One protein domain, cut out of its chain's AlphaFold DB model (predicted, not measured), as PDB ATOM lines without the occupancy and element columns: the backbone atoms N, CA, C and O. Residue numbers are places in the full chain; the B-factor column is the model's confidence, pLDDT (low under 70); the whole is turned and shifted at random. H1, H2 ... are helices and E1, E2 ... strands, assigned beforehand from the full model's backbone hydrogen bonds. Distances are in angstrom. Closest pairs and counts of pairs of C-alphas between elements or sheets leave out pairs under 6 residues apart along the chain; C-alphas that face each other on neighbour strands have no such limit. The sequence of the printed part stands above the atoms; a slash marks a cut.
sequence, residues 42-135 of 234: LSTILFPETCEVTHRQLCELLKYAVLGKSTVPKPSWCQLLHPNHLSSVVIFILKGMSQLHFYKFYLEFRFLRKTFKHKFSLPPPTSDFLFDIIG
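Overview. This is residues 42 to 135 of the 234 residues of the protein "Putative RNA exonuclease NEF-sp-like protein" of Cricetulus griseus (UniProt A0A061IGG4). The picture is a loose grouping round the helix H1, the element nearest to the mean of the C-alphas, with a small two-strand pair, E1 and E2, near its later residues and the short helix H4 running nearly parallel to it near residues 55 to 59; away from this group two short helices, H2 and H3, the elements farthest from the mean of the C-alphas, make a separate arm. Two long stretches with no named element join the ends: residues 82 to 98 run out to the arm and residues 116 to 128 run back, while residues 103 to 111 stick out free. The printed part has 94 residues, with named elements in the order E1, H1, E2, H2, H3, H4; the two strands are antiparallel in a sheet E1 - E2. By its named elements it is mostly helix, though these hold 38 of the 94 residues, under half. It is only just compact, close to loose, with a radius of gyration of the C-alphas of 14.3 A and spans of 42 by 29 by 28 A.

Arrangement. Begin with E1, residues 42 to 44, and its antiparallel neighbour E2, residues 78 to 81, at 147 degrees between their directions. Look at N 43 and O 79, 2.8 A apart, and N 79 and O 43, also 2.8 A, both within hydrogen-bond range. Between these strands comes H1, residues 55 to 67; its closest C-alpha pair with E2 is Ala 65 and Leu 80, 7.7 A. Going on, you reach H2, residues 99 to 104, H3, residues 110 to 115, and H4, residues 129 to 134. H2 and H3 are apart from each other, from H1 and from H4. H1, with residues 55 to 59 alone, only just touches H4, with 3 pairs of C-alphas within 8 A, the closest being Cys 59 and Ile 133, 5.9 A. Their lines stand at a shallow tilt of 10 degrees, and they run the same way. In H1, H2, H3 and H4 every O i to N i+4 pair is within hydrogen-bond range.

Along the chain. Find C-alpha 42 at (234.565, 184.757, 173.147), where E1 begins; it runs 6.7 A. Find C-alpha 55 at (217.209, 180.866, 173.259); from there H1 runs 18.2 A to C-alpha 67. E2 is 9.6 A long, H2 8.7 A, H3 8.6 A and H4 8.7 A, the last ending at C-alpha 134, (218.456, 178.304, 184.945).

Size, cuts and confidence. The two C-alphas farthest apart are those of Ser 70 and Lys 104, at 41.8 A. The printed part has no cut. The links E2 to H2 and H3 to H4 are long, and H2 to H3 is tight. The mean pLDDT of the printed part is 80.9; look for values under 70 at residues 45 to 50 and 68 to 71.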
ATOM      1  N   LEU A  42     235.510 185.143 174.182       84.94
ATOM      2  CA  LEU A  42     234.565 184.757 173.147       84.94
ATOM      3  C   LEU A  42     235.046 185.319 171.802       84.94
ATOM      4  O   LEU A  42     235.509 186.456 171.729       84.94
ATOM      5  N   SER A  43     234.949 184.535 170.737       81.81
ATOM      6  CA  SER A  43     235.104 184.999 169.360       81.81
ATOM      7  C   SER A  43     233.860 184.631 168.562       81.81
ATOM      8  O   SER A  43     233.384 183.501 168.638       81.81
ATOM      9  N   THR A  44     233.333 185.577 167.797       75.19
ATOM     10  CA  THR A  44     232.190 185.372 166.902       75.19
ATOM     11  C   THR A  44     232.658 184.751 165.595       75.19
ATOM     12  O   THR A  44     233.591 185.263 164.976       75.19
ATOM     13  N   ILE A  45     232.017 183.663 165.177       69.25
ATOM     14  CA  ILE A  45     232.251 183.043 163.872       69.25
ATOM     15  C   ILE A  45     231.225 183.698 162.944       69.25
ATOM     16  O   ILE A  45     230.053 183.375 163.051       69.25
ATOM     17  N   LEU A  46     231.667 184.715 162.187       55.78
ATOM     18  CA  LEU A  46     230.950 185.469 161.137       55.78
ATOM     19  C   LEU A  46     229.430 185.207 161.060       55.78
ATOM     20  O   LEU A  46     228.993 184.206 160.499       55.78
ATOM     21  N   PHE A  47     228.631 186.122 161.612       58.97
ATOM     22  CA  PHE A  47     227.174 186.064 161.500       58.97
ATOM     23  C   PHE A  47     226.678 186.734 160.208       58.97
ATOM     24  O   PHE A  47     227.295 187.708 159.768       58.97
ATOM     25  N   PRO A  48     225.532 186.291 159.656       54.91
ATOM     26  CA  PRO A  48     224.707 187.114 158.774       54.91
ATOM     27  C   PRO A  48     224.288 188.416 159.479       54.91
ATOM     28  O   PRO A  48     224.290 188.497 160.709       54.91
ATOM     29  N   GLU A  49     223.890 189.421 158.701       55.56
ATOM     30  CA  GLU A  49     223.629 190.815 159.108       55.56
ATOM     31  C   GLU A  49     222.692 191.012 160.319       55.56
ATOM     32  O   GLU A  49     222.685 192.087 160.916       55.56
ATOM     33  N   THR A  50     221.942 189.992 160.751       62.06
ATOM     34  CA  THR A  50     220.951 190.095 161.832       62.06
ATOM     35  C   THR A  50     221.481 189.841 163.250       62.06
ATOM     36  O   THR A  50     220.777 190.175 164.200       62.06
ATOM     37  N   CYS A  51     222.703 189.308 163.443       71.75
ATOM     38  CA  CYS A  51     223.299 189.013 164.772       71.75
ATOM     39  C   CYS A  51     222.317 188.383 165.795       71.75
ATOM     40  O   CYS A  51     222.425 188.616 167.005       71.75
ATOM     41  N   GLU A  52     221.334 187.621 165.314       83.88
ATOM     42  CA  GLU A  52     220.262 187.055 166.126       83.88
ATOM     43  C   GLU A  52     220.647 185.651 166.592       83.88
ATOM     44  O   GLU A  52     221.130 184.823 165.818       83.88
ATOM     45  N   VAL A  53     220.452 185.393 167.882       86.88
ATOM     46  CA  VAL A  53     220.740 184.118 168.535       86.88
ATOM     47  C   VAL A  53     219.445 183.583 169.134       86.88
ATOM     48  O   VAL A  53     218.653 184.314 169.721       86.88
ATOM     49  N   THR A  54     219.211 182.284 168.999       86.50
ATOM     50  CA  THR A  54     218.037 181.624 169.583       86.50
ATOM     51  C   THR A  54     218.227 181.366 171.080       86.50
ATOM     52  O   THR A  54     219.350 181.205 171.566       86.50
ATOM     53  N   HIS A  55     217.129 181.233 171.834       85.25
ATOM     54  CA  HIS A  55     217.209 180.866 173.259       85.25
ATOM     55  C   HIS A  55     217.935 179.529 173.470       85.25
ATOM     56  O   HIS A  55     218.742 179.399 174.385       85.25
ATOM     57  N   ARG A  56     217.734 178.559 172.567       83.31
ATOM     58  CA  ARG A  56     218.438 177.270 172.598       83.31
ATOM     59  C   ARG A  56     219.954 177.435 172.472       83.31
ATOM     60  O   ARG A  56     220.693 176.852 173.260       83.31
ATOM     61  N   GLN A  57     220.408 178.247 171.521       86.56
ATOM     62  CA  GLN A  57     221.830 178.522 171.304       86.56
ATOM     63  C   GLN A  57     222.483 179.208 172.510       86.56
ATOM     64  O   GLN A  57     223.631 178.904 172.837       86.56
ATOM     65  N   LEU A  58     221.756 180.101 173.190       87.56
ATOM     66  CA  LEU A  58     222.209 180.701 174.445       87.56
ATOM     67  C   LEU A  58     222.366 179.638 175.542       87.56
ATOM     68  O   LEU A  58     223.412 179.578 176.188       87.56
ATOM     69  N   CYS A  59     221.369 178.769 175.723       85.25
ATOM     70  CA  CYS A  59     221.438 177.686 176.704       85.25
ATOM     71  C   CYS A  59     222.586 176.709 176.410       85.25
ATOM     72  O   CYS A  59     223.271 176.271 177.332       85.25
ATOM     73  N   GLU A  60     222.829 176.377 175.142       86.38
ATOM     74  CA  GLU A  60     223.958 175.538 174.721       86.38
ATOM     75  C   GLU A  60     225.305 176.201 175.035       86.38
ATOM     76  O   GLU A  60     226.191 175.539 175.575       86.38
ATOM     77  N   LEU A  61     225.449 177.510 174.790       87.25
ATOM     78  CA  LEU A  61     226.657 178.255 175.157       87.25
ATOM     79  C   LEU A  61     226.892 178.250 176.671       87.25
ATOM     80  O   LEU A  61     228.017 178.013 177.107       87.25
ATOM     81  N   LEU A  62     225.854 178.495 177.472       86.88
ATOM     82  CA  LEU A  62     225.965 178.492 178.933       86.88
ATOM     83  C   LEU A  62     226.349 177.104 179.457       86.88
ATOM     84  O   LEU A  62     227.278 176.985 180.254       86.88
ATOM     85  N   LYS A  63     225.711 176.043 178.950       83.81
ATOM     86  CA  LYS A  63     226.067 174.656 179.286       83.81
ATOM     87  C   LYS A  63     227.506 174.333 178.893       83.81
ATOM     88  O   LYS A  63     228.238 173.774 179.700       83.81
ATOM     89  N   TYR A  64     227.928 174.724 177.692       85.44
ATOM     90  CA  TYR A  64     229.296 174.526 177.216       85.44
ATOM     91  C   TYR A  64     230.327 175.285 178.068       85.44
ATOM     92  O   TYR A  64     231.406 174.765 178.347       85.44
ATOM     93  N   ALA A  65     229.995 176.500 178.511       84.62
ATOM     94  CA  ALA A  65     230.853 177.317 179.363       84.62
ATOM     95  C   ALA A  65     231.027 176.720 180.770       84.62
ATOM     96  O   ALA A  65     232.129 176.764 181.307       84.62
ATOM     97  N   VAL A  66     229.965 176.150 181.344       81.81
ATOM     98  CA  VAL A  66     229.978 175.573 182.700       81.81
ATOM     99  C   VAL A  66     230.556 174.155 182.722       81.81
ATOM    100  O   VAL A  66     231.336 173.827 183.610       81.81
ATOM    101  N   LEU A  67     230.184 173.303 181.761       79.19
ATOM    102  CA  LEU A  67     230.533 171.874 181.762       79.19
ATOM    103  C   LEU A  67     231.839 171.556 181.016       79.19
ATOM    104  O   LEU A  67     232.392 170.468 181.174       79.19
ATOM    105  N   GLY A  68     232.350 172.494 180.216       69.81
ATOM    106  CA  GLY A  68     233.585 172.325 179.456       69.81
ATOM    107  C   GLY A  68     233.449 171.453 178.198       69.81
ATOM    108  O   GLY A  68     232.372 171.020 177.796       69.81
ATOM    109  N   LYS A  69     234.589 171.224 177.529       67.38
ATOM    110  CA  LYS A  69     234.663 170.660 176.163       67.38
ATOM    111  C   LYS A  69     234.231 169.196 176.029       67.38
ATOM    112  O   LYS A  69     234.013 168.750 174.910       67.38
ATOM    113  N   SER A  70     234.214 168.433 177.118       63.84
ATOM    114  CA  SER A  70     234.103 166.970 177.066       63.84
ATOM    115  C   SER A  70     232.667 166.456 177.011       63.84
ATOM    116  O   SER A  70     232.465 165.294 176.674       63.84
ATOM    117  N   THR A  71     231.674 167.286 177.336       65.50
ATOM    118  CA  THR A  71     230.289 166.831 177.555       65.50
ATOM    119  C   THR A  71     229.256 167.531 176.680       65.50
ATOM    120  O   THR A  71     228.171 166.991 176.481       65.50
ATOM    121  N   VAL A  72     229.571 168.705 176.125       75.00
ATOM    122  CA  VAL A  72     228.627 169.515 175.343       75.00
ATOM    123  C   VAL A  72     229.258 169.877 173.995       75.00
ATOM    124  O   VAL A  72     230.422 170.288 173.966       75.00
ATOM    125  N   PRO A  73     228.528 169.748 172.870       77.00
ATOM    126  CA  PRO A  73     229.039 170.167 171.570       77.00
ATOM    127  C   PRO A  73     229.385 171.662 171.565       77.00
ATOM    128  O   PRO A  73     228.704 172.484 172.180       77.00
ATOM    129  N   LYS A  74     230.456 172.018 170.847       81.62
ATOM    130  CA  LYS A  74     230.873 173.414 170.678       81.62
ATOM    131  C   LYS A  74     229.759 174.194 169.955       81.62
ATOM    132  O   LYS A  74     229.295 173.723 168.915       81.62
ATOM    133  N   PRO A  75     229.378 175.393 170.432       84.25
ATOM    134  CA  PRO A  75     228.418 176.230 169.722       84.25
ATOM    135  C   PRO A  75     228.940 176.573 168.318       84.25
ATOM    136  O   PRO A  75     230.097 176.948 168.148       84.25
ATOM    137  N   SER A  76     228.091 176.445 167.298       81.94
ATOM    138  CA  SER A  76     228.472 176.679 165.893       81.94
ATOM    139  C   SER A  76     228.692 178.156 165.554       81.94
ATOM    140  O   SER A  76     229.382 178.486 164.596       81.94
ATOM    141  N   TRP A  77     228.121 179.047 166.359       82.44
ATOM    142  CA  TRP A  77     228.021 180.482 166.103       82.44
ATOM    143  C   TRP A  77     229.055 181.318 166.874       82.44
ATOM    144  O   TRP A  77     229.258 182.508 166.622       82.44
ATOM    145  N   CYS A  78     229.748 180.703 167.832       86.12
ATOM    146  CA  CYS A  78     230.823 181.347 168.570       86.12
ATOM    147  C   CYS A  78     231.877 180.340 169.027       86.12
ATOM    148  O   CYS A  78     231.688 179.129 169.038       86.12
ATOM    149  N   GLN A  79     233.032 180.853 169.422       85.75
ATOM    150  CA  GLN A  79     234.122 180.055 169.946       85.75
ATOM    151  C   GLN A  79     234.615 180.650 171.256       85.75
ATOM    152  O   GLN A  79     235.057 181.793 171.312       85.75
ATOM    153  N   LEU A  80     234.553 179.842 172.313       85.56
ATOM    154  CA  LEU A  80     235.165 180.160 173.595       85.56
ATOM    155  C   LEU A  80     236.632 179.716 173.568       85.56
ATOM    156  O   LEU A  80     236.953 178.524 173.534       85.56
ATOM    157  N   LEU A  81     237.525 180.694 173.539       83.06
ATOM    158  CA  LEU A  81     238.965 180.534 173.652       83.06
ATOM    159  C   LEU A  81     239.342 180.446 175.128       83.06
ATOM    160  O   LEU A  81     238.828 181.204 175.946       83.06
ATOM    161  N   HIS A  82     240.273 179.548 175.443       82.56
ATOM    162  CA  HIS A  82     240.776 179.342 176.805       82.56
ATOM    163  C   HIS A  82     239.666 179.062 177.843       82.56
ATOM    164  O   HIS A  82     239.658 179.694 178.898       82.56
ATOM    165  N   PRO A  83     238.738 178.113 177.583       78.62
ATOM    166  CA  PRO A  83     237.614 177.836 178.482       78.62
ATOM    167  C   PRO A  83     238.060 177.388 179.881       78.62
ATOM    168  O   PRO A  83     237.400 177.716 180.850       78.62
ATOM    169  N   ASN A  84     239.223 176.737 180.007       79.69
ATOM    170  CA  ASN A  84     239.784 176.324 181.301       79.69
ATOM    171  C   ASN A  84     240.153 177.511 182.215       79.69
ATOM    172  O   ASN A  84     240.405 177.311 183.395       79.69
ATOM    173  N   HIS A  85     240.219 178.732 181.675       83.19
ATOM    174  CA  HIS A  85     240.445 179.961 182.440       83.19
ATOM    175  C   HIS A  85     239.141 180.710 182.752       83.19
ATOM    176  O   HIS A  85     239.185 181.840 183.240       83.19
ATOM    177  N   LEU A  86     237.980 180.137 182.426       82.50
ATOM    178  CA  LEU A  86     236.688 180.701 182.789       82.50
ATOM    179  C   LEU A  86     236.370 180.313 184.238       82.50
ATOM    180  O   LEU A  86     236.065 179.159 184.515       82.50
ATOM    181  N   SER A  87     236.452 181.274 185.158       80.94
ATOM    182  CA  SER A  87     236.193 181.044 186.587       80.94
ATOM    183  C   SER A  87     234.710 181.104 186.952       80.94
ATOM    184  O   SER A  87     234.266 180.418 187.865       80.94
ATOM    185  N   SER A  88     233.944 181.962 186.277       80.44
ATOM    186  CA  SER A  88     232.569 182.283 186.659       80.44
ATOM    187  C   SER A  88     231.791 182.877 185.489       80.44
ATOM    188  O   SER A  88     232.349 183.627 184.682       80.44
ATOM    189  N   VAL A  89     230.487 182.605 185.442       81.75
ATOM    190  CA  VAL A  89     229.540 183.234 184.514       81.75
ATOM    191  C   VAL A  89     228.547 184.053 185.331       81.75
ATOM    192  O   VAL A  89     227.888 183.516 186.215       81.75
ATOM    193  N   VAL A  90     228.441 185.349 185.034       80.50
ATOM    194  CA  VAL A  90     227.496 186.269 185.685       80.50
ATOM    195  C   VAL A  90     226.468 186.719 184.651       80.50
ATOM    196  O   VAL A  90     226.838 187.130 183.551       80.50
ATOM    197  N   ILE A  91     225.184 186.636 185.000       82.12
ATOM    198  CA  ILE A  91     224.062 187.000 184.128       82.12
ATOM    199  C   ILE A  91     223.333 188.194 184.748       82.12
ATOM    200  O   ILE A  91     222.862 188.112 185.878       82.12
ATOM    201  N   PHE A  92     223.216 189.291 183.997       82.62
ATOM    202  CA  PHE A  92     222.451 190.476 184.392       82.62
ATOM    203  C   PHE A  92     221.125 190.523 183.629       82.62
ATOM    204  O   PHE A  92     221.118 190.429 182.401       82.62
ATOM    205  N   ILE A  93     220.012 190.701 184.343       81.94
ATOM    206  CA  ILE A  93     218.671 190.812 183.754       81.94
ATOM    207  C   ILE A  93     218.098 192.182 184.108       81.94
ATOM    208  O   ILE A  93     217.838 192.476 185.272       81.94
ATOM    209  N   LEU A  94     217.878 193.015 183.093       82.38
ATOM    210  CA  LEU A  94     217.275 194.337 183.253       82.38
ATOM    211  C   LEU A  94     215.776 194.253 182.957       82.38
ATOM    212  O   LEU A  94     215.359 194.166 181.801       82.38
ATOM    213  N   LYS A  95     214.951 194.260 184.008       81.31
ATOM    214  CA  LYS A  95     213.489 194.214 183.872       81.31
ATOM    215  C   LYS A  95     212.956 195.544 183.324       81.31
ATOM    216  O   LYS A  95     213.377 196.606 183.761       81.31
ATOM    217  N   GLY A  96     212.004 195.475 182.390       80.81
ATOM    218  CA  GLY A  96     211.336 196.656 181.818       80.81
ATOM    219  C   GLY A  96     212.111 197.367 180.703       80.81
ATOM    220  O   GLY A  96     211.619 198.343 180.150       80.81
ATOM    221  N   MET A  97     213.290 196.868 180.330       81.44
ATOM    222  CA  MET A  97     214.081 197.391 179.217       81.44
ATOM    223  C   MET A  97     213.858 196.536 177.966       81.44
ATOM    224  O   MET A  97     214.093 195.330 177.986       81.44
ATOM    225  N   SER A  98     213.443 197.159 176.861       84.06
ATOM    226  CA  SER A  98     213.457 196.507 175.543       84.06
ATOM    227  C   SER A  98     214.735 196.845 174.771       84.06
ATOM    228  O   SER A  98     215.433 197.810 175.086       84.06
ATOM    229  N   GLN A  99     215.019 196.090 173.709       84.19
ATOM    230  CA  GLN A  99     216.138 196.383 172.809       84.19
ATOM    231  C   GLN A  99     216.059 197.810 172.231       84.19
ATOM    232  O   GLN A  99     217.079 198.489 172.113       84.19
ATOM    233  N   LEU A 100     214.847 198.297 171.942       87.31
ATOM    234  CA  LEU A 100     214.629 199.660 171.462       87.31
ATOM    235  C   LEU A 100     215.075 200.709 172.492       87.31
ATOM    236  O   LEU A 100     215.703 201.693 172.112       87.31
ATOM    237  N   HIS A 101     214.805 200.490 173.784       87.88
ATOM    238  CA  HIS A 101     215.259 201.392 174.850       87.88
ATOM    239  C   HIS A 101     216.788 201.460 174.898       87.88
ATOM    240  O   HIS A 101     217.353 202.551 174.959       87.88
ATOM    241  N   PHE A 102     217.462 200.311 174.792       86.25
ATOM    242  CA  PHE A 102     218.923 200.266 174.769       86.25
ATOM    243  C   PHE A 102     219.513 201.081 173.610       86.25
ATOM    244  O   PHE A 102     220.468 201.826 173.816       86.25
ATOM    245  N   TYR A 103     218.944 200.974 172.405       87.25
ATOM    246  CA  TYR A 103     219.434 201.734 171.253       87.25
ATOM    247  C   TYR A 103     219.054 203.215 171.303       87.25
ATOM    248  O   TYR A 103     219.880 204.056 170.949       87.25
ATOM    249  N   LYS A 104     217.860 203.552 171.803       91.56
ATOM    250  CA  LYS A 104     217.422 204.945 171.978       91.56
ATOM    251  C   LYS A 104     218.341 205.718 172.926       91.56
ATOM    252  O   LYS A 104     218.699 206.852 172.630       91.56
ATOM    253  N   PHE A 105     218.767 205.089 174.021       89.56
ATOM    254  CA  PHE A 105     219.635 205.694 175.038       89.56
ATOM    255  C   PHE A 105     221.067 205.136 174.999       89.56
ATOM    256  O   PHE A 105     221.782 205.135 175.998       89.56
ATOM    257  N   TYR A 106     221.522 204.660 173.834       87.06
ATOM    258  CA  TYR A 106     222.798 203.950 173.684       87.06
ATOM    259  C   TYR A 106     223.985 204.705 174.301       87.06
ATOM    260  O   TYR A 106     224.847 204.106 174.951       87.06
ATOM    261  N   LEU A 107     224.030 206.029 174.132       90.06
ATOM    262  CA  LEU A 107     225.112 206.865 174.649       90.06
ATOM    263  C   LEU A 107     225.163 206.912 176.183       90.06
ATOM    264  O   LEU A 107     226.270 206.929 176.732       90.06
ATOM    265  N   GLU A 108     224.018 206.831 176.858       90.38
ATOM    266  CA  GLU A 108     223.918 206.841 178.323       90.38
ATOM    267  C   GLU A 108     224.485 205.553 178.935       90.38
ATOM    268  O   GLU A 108     225.147 205.575 179.973       90.38
ATOM    269  N   PHE A 109     224.376 204.425 178.227       86.06
ATOM    270  CA  PHE A 109     224.901 203.130 178.668       86.06
ATOM    271  C   PHE A 109     226.422 202.971 178.460       86.06
ATOM    272  O   PHE A 109     226.893 201.970 177.912       86.06
ATOM    273  N   ARG A 110     227.239 203.942 178.897       87.94
ATOM    274  CA  ARG A 110     228.708 203.956 178.702       87.94
ATOM    275  C   ARG A 110     229.386 202.662 179.162       87.94
ATOM    276  O   ARG A 110     230.262 202.165 178.455       87.94
ATOM    277  N   PHE A 111     228.984 202.123 180.313       86.88
ATOM    278  CA  PHE A 111     229.558 200.887 180.846       86.88
ATOM    279  C   PHE A 111     229.184 199.677 179.986       86.88
ATOM    280  O   PHE A 111     230.072 198.989 179.492       86.88
ATOM    281  N   LEU A 112     227.892 199.473 179.700       84.19
ATOM    282  CA  LEU A 112     227.445 198.343 178.877       84.19
ATOM    283  C   LEU A 112     228.103 198.351 177.490       84.19
ATOM    284  O   LEU A 112     228.498 197.307 176.975       84.19
ATOM    285  N   ARG A 113     228.285 199.540 176.903       83.56
ATOM    286  CA  ARG A 113     228.938 199.698 175.599       83.56
ATOM    287  C   ARG A 113     230.403 199.281 175.587       83.56
ATOM    288  O   ARG A 113     230.845 198.734 174.580       83.56
ATOM    289  N   LYS A 114     231.151 199.604 176.646       85.62
ATOM    290  CA  LYS A 114     232.603 199.383 176.722       85.62
ATOM    291  C   LYS A 114     232.958 198.005 177.271       85.62
ATOM    292  O   LYS A 114     233.912 197.397 176.797       85.62
ATOM    293  N   THR A 115     232.198 197.528 178.250       84.56
ATOM    294  CA  THR A 115     232.474 196.270 178.950       84.56
ATOM    295  C   THR A 115     232.096 195.065 178.091       84.56
ATOM    296  O   THR A 115     232.853 194.098 178.014       84.56
ATOM    297  N   PHE A 116     230.963 195.126 177.382       84.19
ATOM    298  CA  PHE A 116     230.467 194.007 176.581       84.19
ATOM    299  C   PHE A 116     230.787 194.206 175.097       84.19
ATOM    300  O   PHE A 116     230.053 194.853 174.348       84.19
ATOM    301  N   LYS A 117     231.915 193.623 174.671       80.31
ATOM    302  CA  LYS A 117     232.382 193.668 173.276       80.31
ATOM    303  C   LYS A 117     231.415 192.978 172.309       80.31
ATOM    304  O   LYS A 117     231.195 193.472 171.208       80.31
ATOM    305  N   HIS A 118     230.874 191.829 172.708       83.69
ATOM    306  CA  HIS A 118     229.978 191.025 171.883       83.69
ATOM    307  C   HIS A 118     228.530 191.330 172.244       83.69
ATOM    308  O   HIS A 118     228.173 191.317 173.421       83.69
ATOM    309  N   LYS A 119     227.713 191.612 171.229       83.44
ATOM    310  CA  LYS A 119     226.298 191.955 171.364       83.44
ATOM    311  C   LYS A 119     225.513 191.060 170.420       83.44
ATOM    312  O   LYS A 119     225.857 190.972 169.247       83.44
ATOM    313  N   PHE A 120     224.490 190.410 170.951       84.88
ATOM    314  CA  PHE A 120     223.614 189.518 170.204       84.88
ATOM    315  C   PHE A 120     222.176 189.952 170.445       84.88
ATOM    316  O   PHE A 120     221.840 190.391 171.550       84.88
ATOM    317  N   SER A 121     221.345 189.850 169.415       84.81
ATOM    318  CA  SER A 121     219.903 189.997 169.566       84.81
ATOM    319  C   SER A 121     219.311 188.659 169.996       84.81
ATOM    320  O   SER A 121     219.761 187.612 169.536       84.81
ATOM    321  N   LEU A 122     218.313 188.690 170.874       83.38
ATOM    322  CA  LEU A 122     217.508 187.520 171.214       83.38
ATOM    323  C   LEU A 122     216.065 187.796 170.789       83.38
ATOM    324  O   LEU A 122     215.605 188.932 170.951       83.38
ATOM    325  N   PRO A 123     215.329 186.776 170.322       83.25
ATOM    326  CA  PRO A 123     213.898 186.915 170.131       83.25
ATOM    327  C   PRO A 123     213.221 187.214 171.480       83.25
ATOM    328  O   PRO A 123     213.775 186.868 172.538       83.25
ATOM    329  N   PRO A 124     212.027 187.840 171.469       81.81
ATOM    330  CA  PRO A 124     211.290 188.161 172.684       81.81
ATOM    331  C   PRO A 124     211.213 186.954 173.634       81.81
ATOM    332  O   PRO A 124     210.847 185.859 173.196       81.81
ATOM    333  N   PRO A 125     211.596 187.112 174.915       79.56
ATOM    334  CA  PRO A 125     211.610 186.002 175.855       79.56
ATOM    335  C   PRO A 125     210.185 185.502 176.108       79.56
ATOM    336  O   PRO A 125     209.253 186.289 176.276       79.56
ATOM    337  N   THR A 126     210.021 184.183 176.168       79.94
ATOM    338  CA  THR A 126     208.787 183.561 176.654       79.94
ATOM    339  C   THR A 126     208.657 183.776 178.166       79.94
ATOM    340  O   THR A 126     209.630 184.078 178.858       79.94
ATOM    341  N   SER A 127     207.456 183.596 178.719       77.31
ATOM    342  CA  SER A 127     207.226 183.697 180.172       77.31
ATOM    343  C   SER A 127     208.031 182.681 180.995       77.31
ATOM    344  O   SER A 127     208.229 182.885 182.192       77.31
ATOM    345  N   ASP A 128     208.522 181.623 180.347       80.12
ATOM    346  CA  ASP A 128     209.298 180.539 180.951       80.12
ATOM    347  C   ASP A 128     210.805 180.650 180.664       80.12
ATOM    348  O   ASP A 128     211.596 179.864 181.166       80.12
ATOM    349  N   PHE A 129     211.236 181.689 179.948       81.69
ATOM    350  CA  PHE A 129     212.623 181.874 179.522       81.69
ATOM    351  C   PHE A 129     213.651 181.796 180.660       81.69
ATOM    352  O   PHE A 129     214.695 181.162 180.518       81.69
ATOM    353  N   LEU A 130     213.369 182.426 181.808       81.50
ATOM    354  CA  LEU A 130     214.286 182.374 182.951       81.50
ATOM    355  C   LEU A 130     214.392 180.963 183.515       81.50
ATOM    356  O   LEU A 130     215.500 180.515 183.787       81.50
ATOM    357  N   PHE A 131     213.257 180.275 183.635       81.75
ATOM    358  CA  PHE A 131     213.165 178.884 184.072       81.75
ATOM    359  C   PHE A 131     213.956 177.959 183.137       81.75
ATOM    360  O   PHE A 131     214.728 177.125 183.611       81.75
ATOM    361  N   ASP A 132     213.861 178.188 181.828       78.94
ATOM    362  CA  ASP A 132     214.586 177.431 180.806       78.94
ATOM    363  C   ASP A 132     216.107 177.658 180.859       78.94
ATOM    364  O   ASP A 132     216.877 176.710 180.683       78.94
ATOM    365  N   ILE A 133     216.559 178.889 181.133       80.50
ATOM    366  CA  ILE A 133     217.992 179.216 181.244       80.50
ATOM    367  C   ILE A 133     218.613 178.624 182.506       80.50
ATOM    368  O   ILE A 133     219.706 178.060 182.446       80.50
ATOM    369  N   ILE A 134     217.943 178.771 183.648       78.00
ATOM    370  CA  ILE A 134     218.456 178.304 184.945       78.00
ATOM    371  C   ILE A 134     218.203 176.807 185.171       78.00
ATOM    372  O   ILE A 134     218.695 176.243 186.144       78.00
ATOM    373  N   GLY A 135     217.438 176.156 184.289       72.50
ATOM    374  CA  GLY A 135     217.086 174.739 184.392       72.50
ATOM    375  C   GLY A 135     216.037 174.425 185.466       72.50
ATOM    376  O   GLY A 135     215.909 173.269 185.870       72.50
TER     377      GLY A 135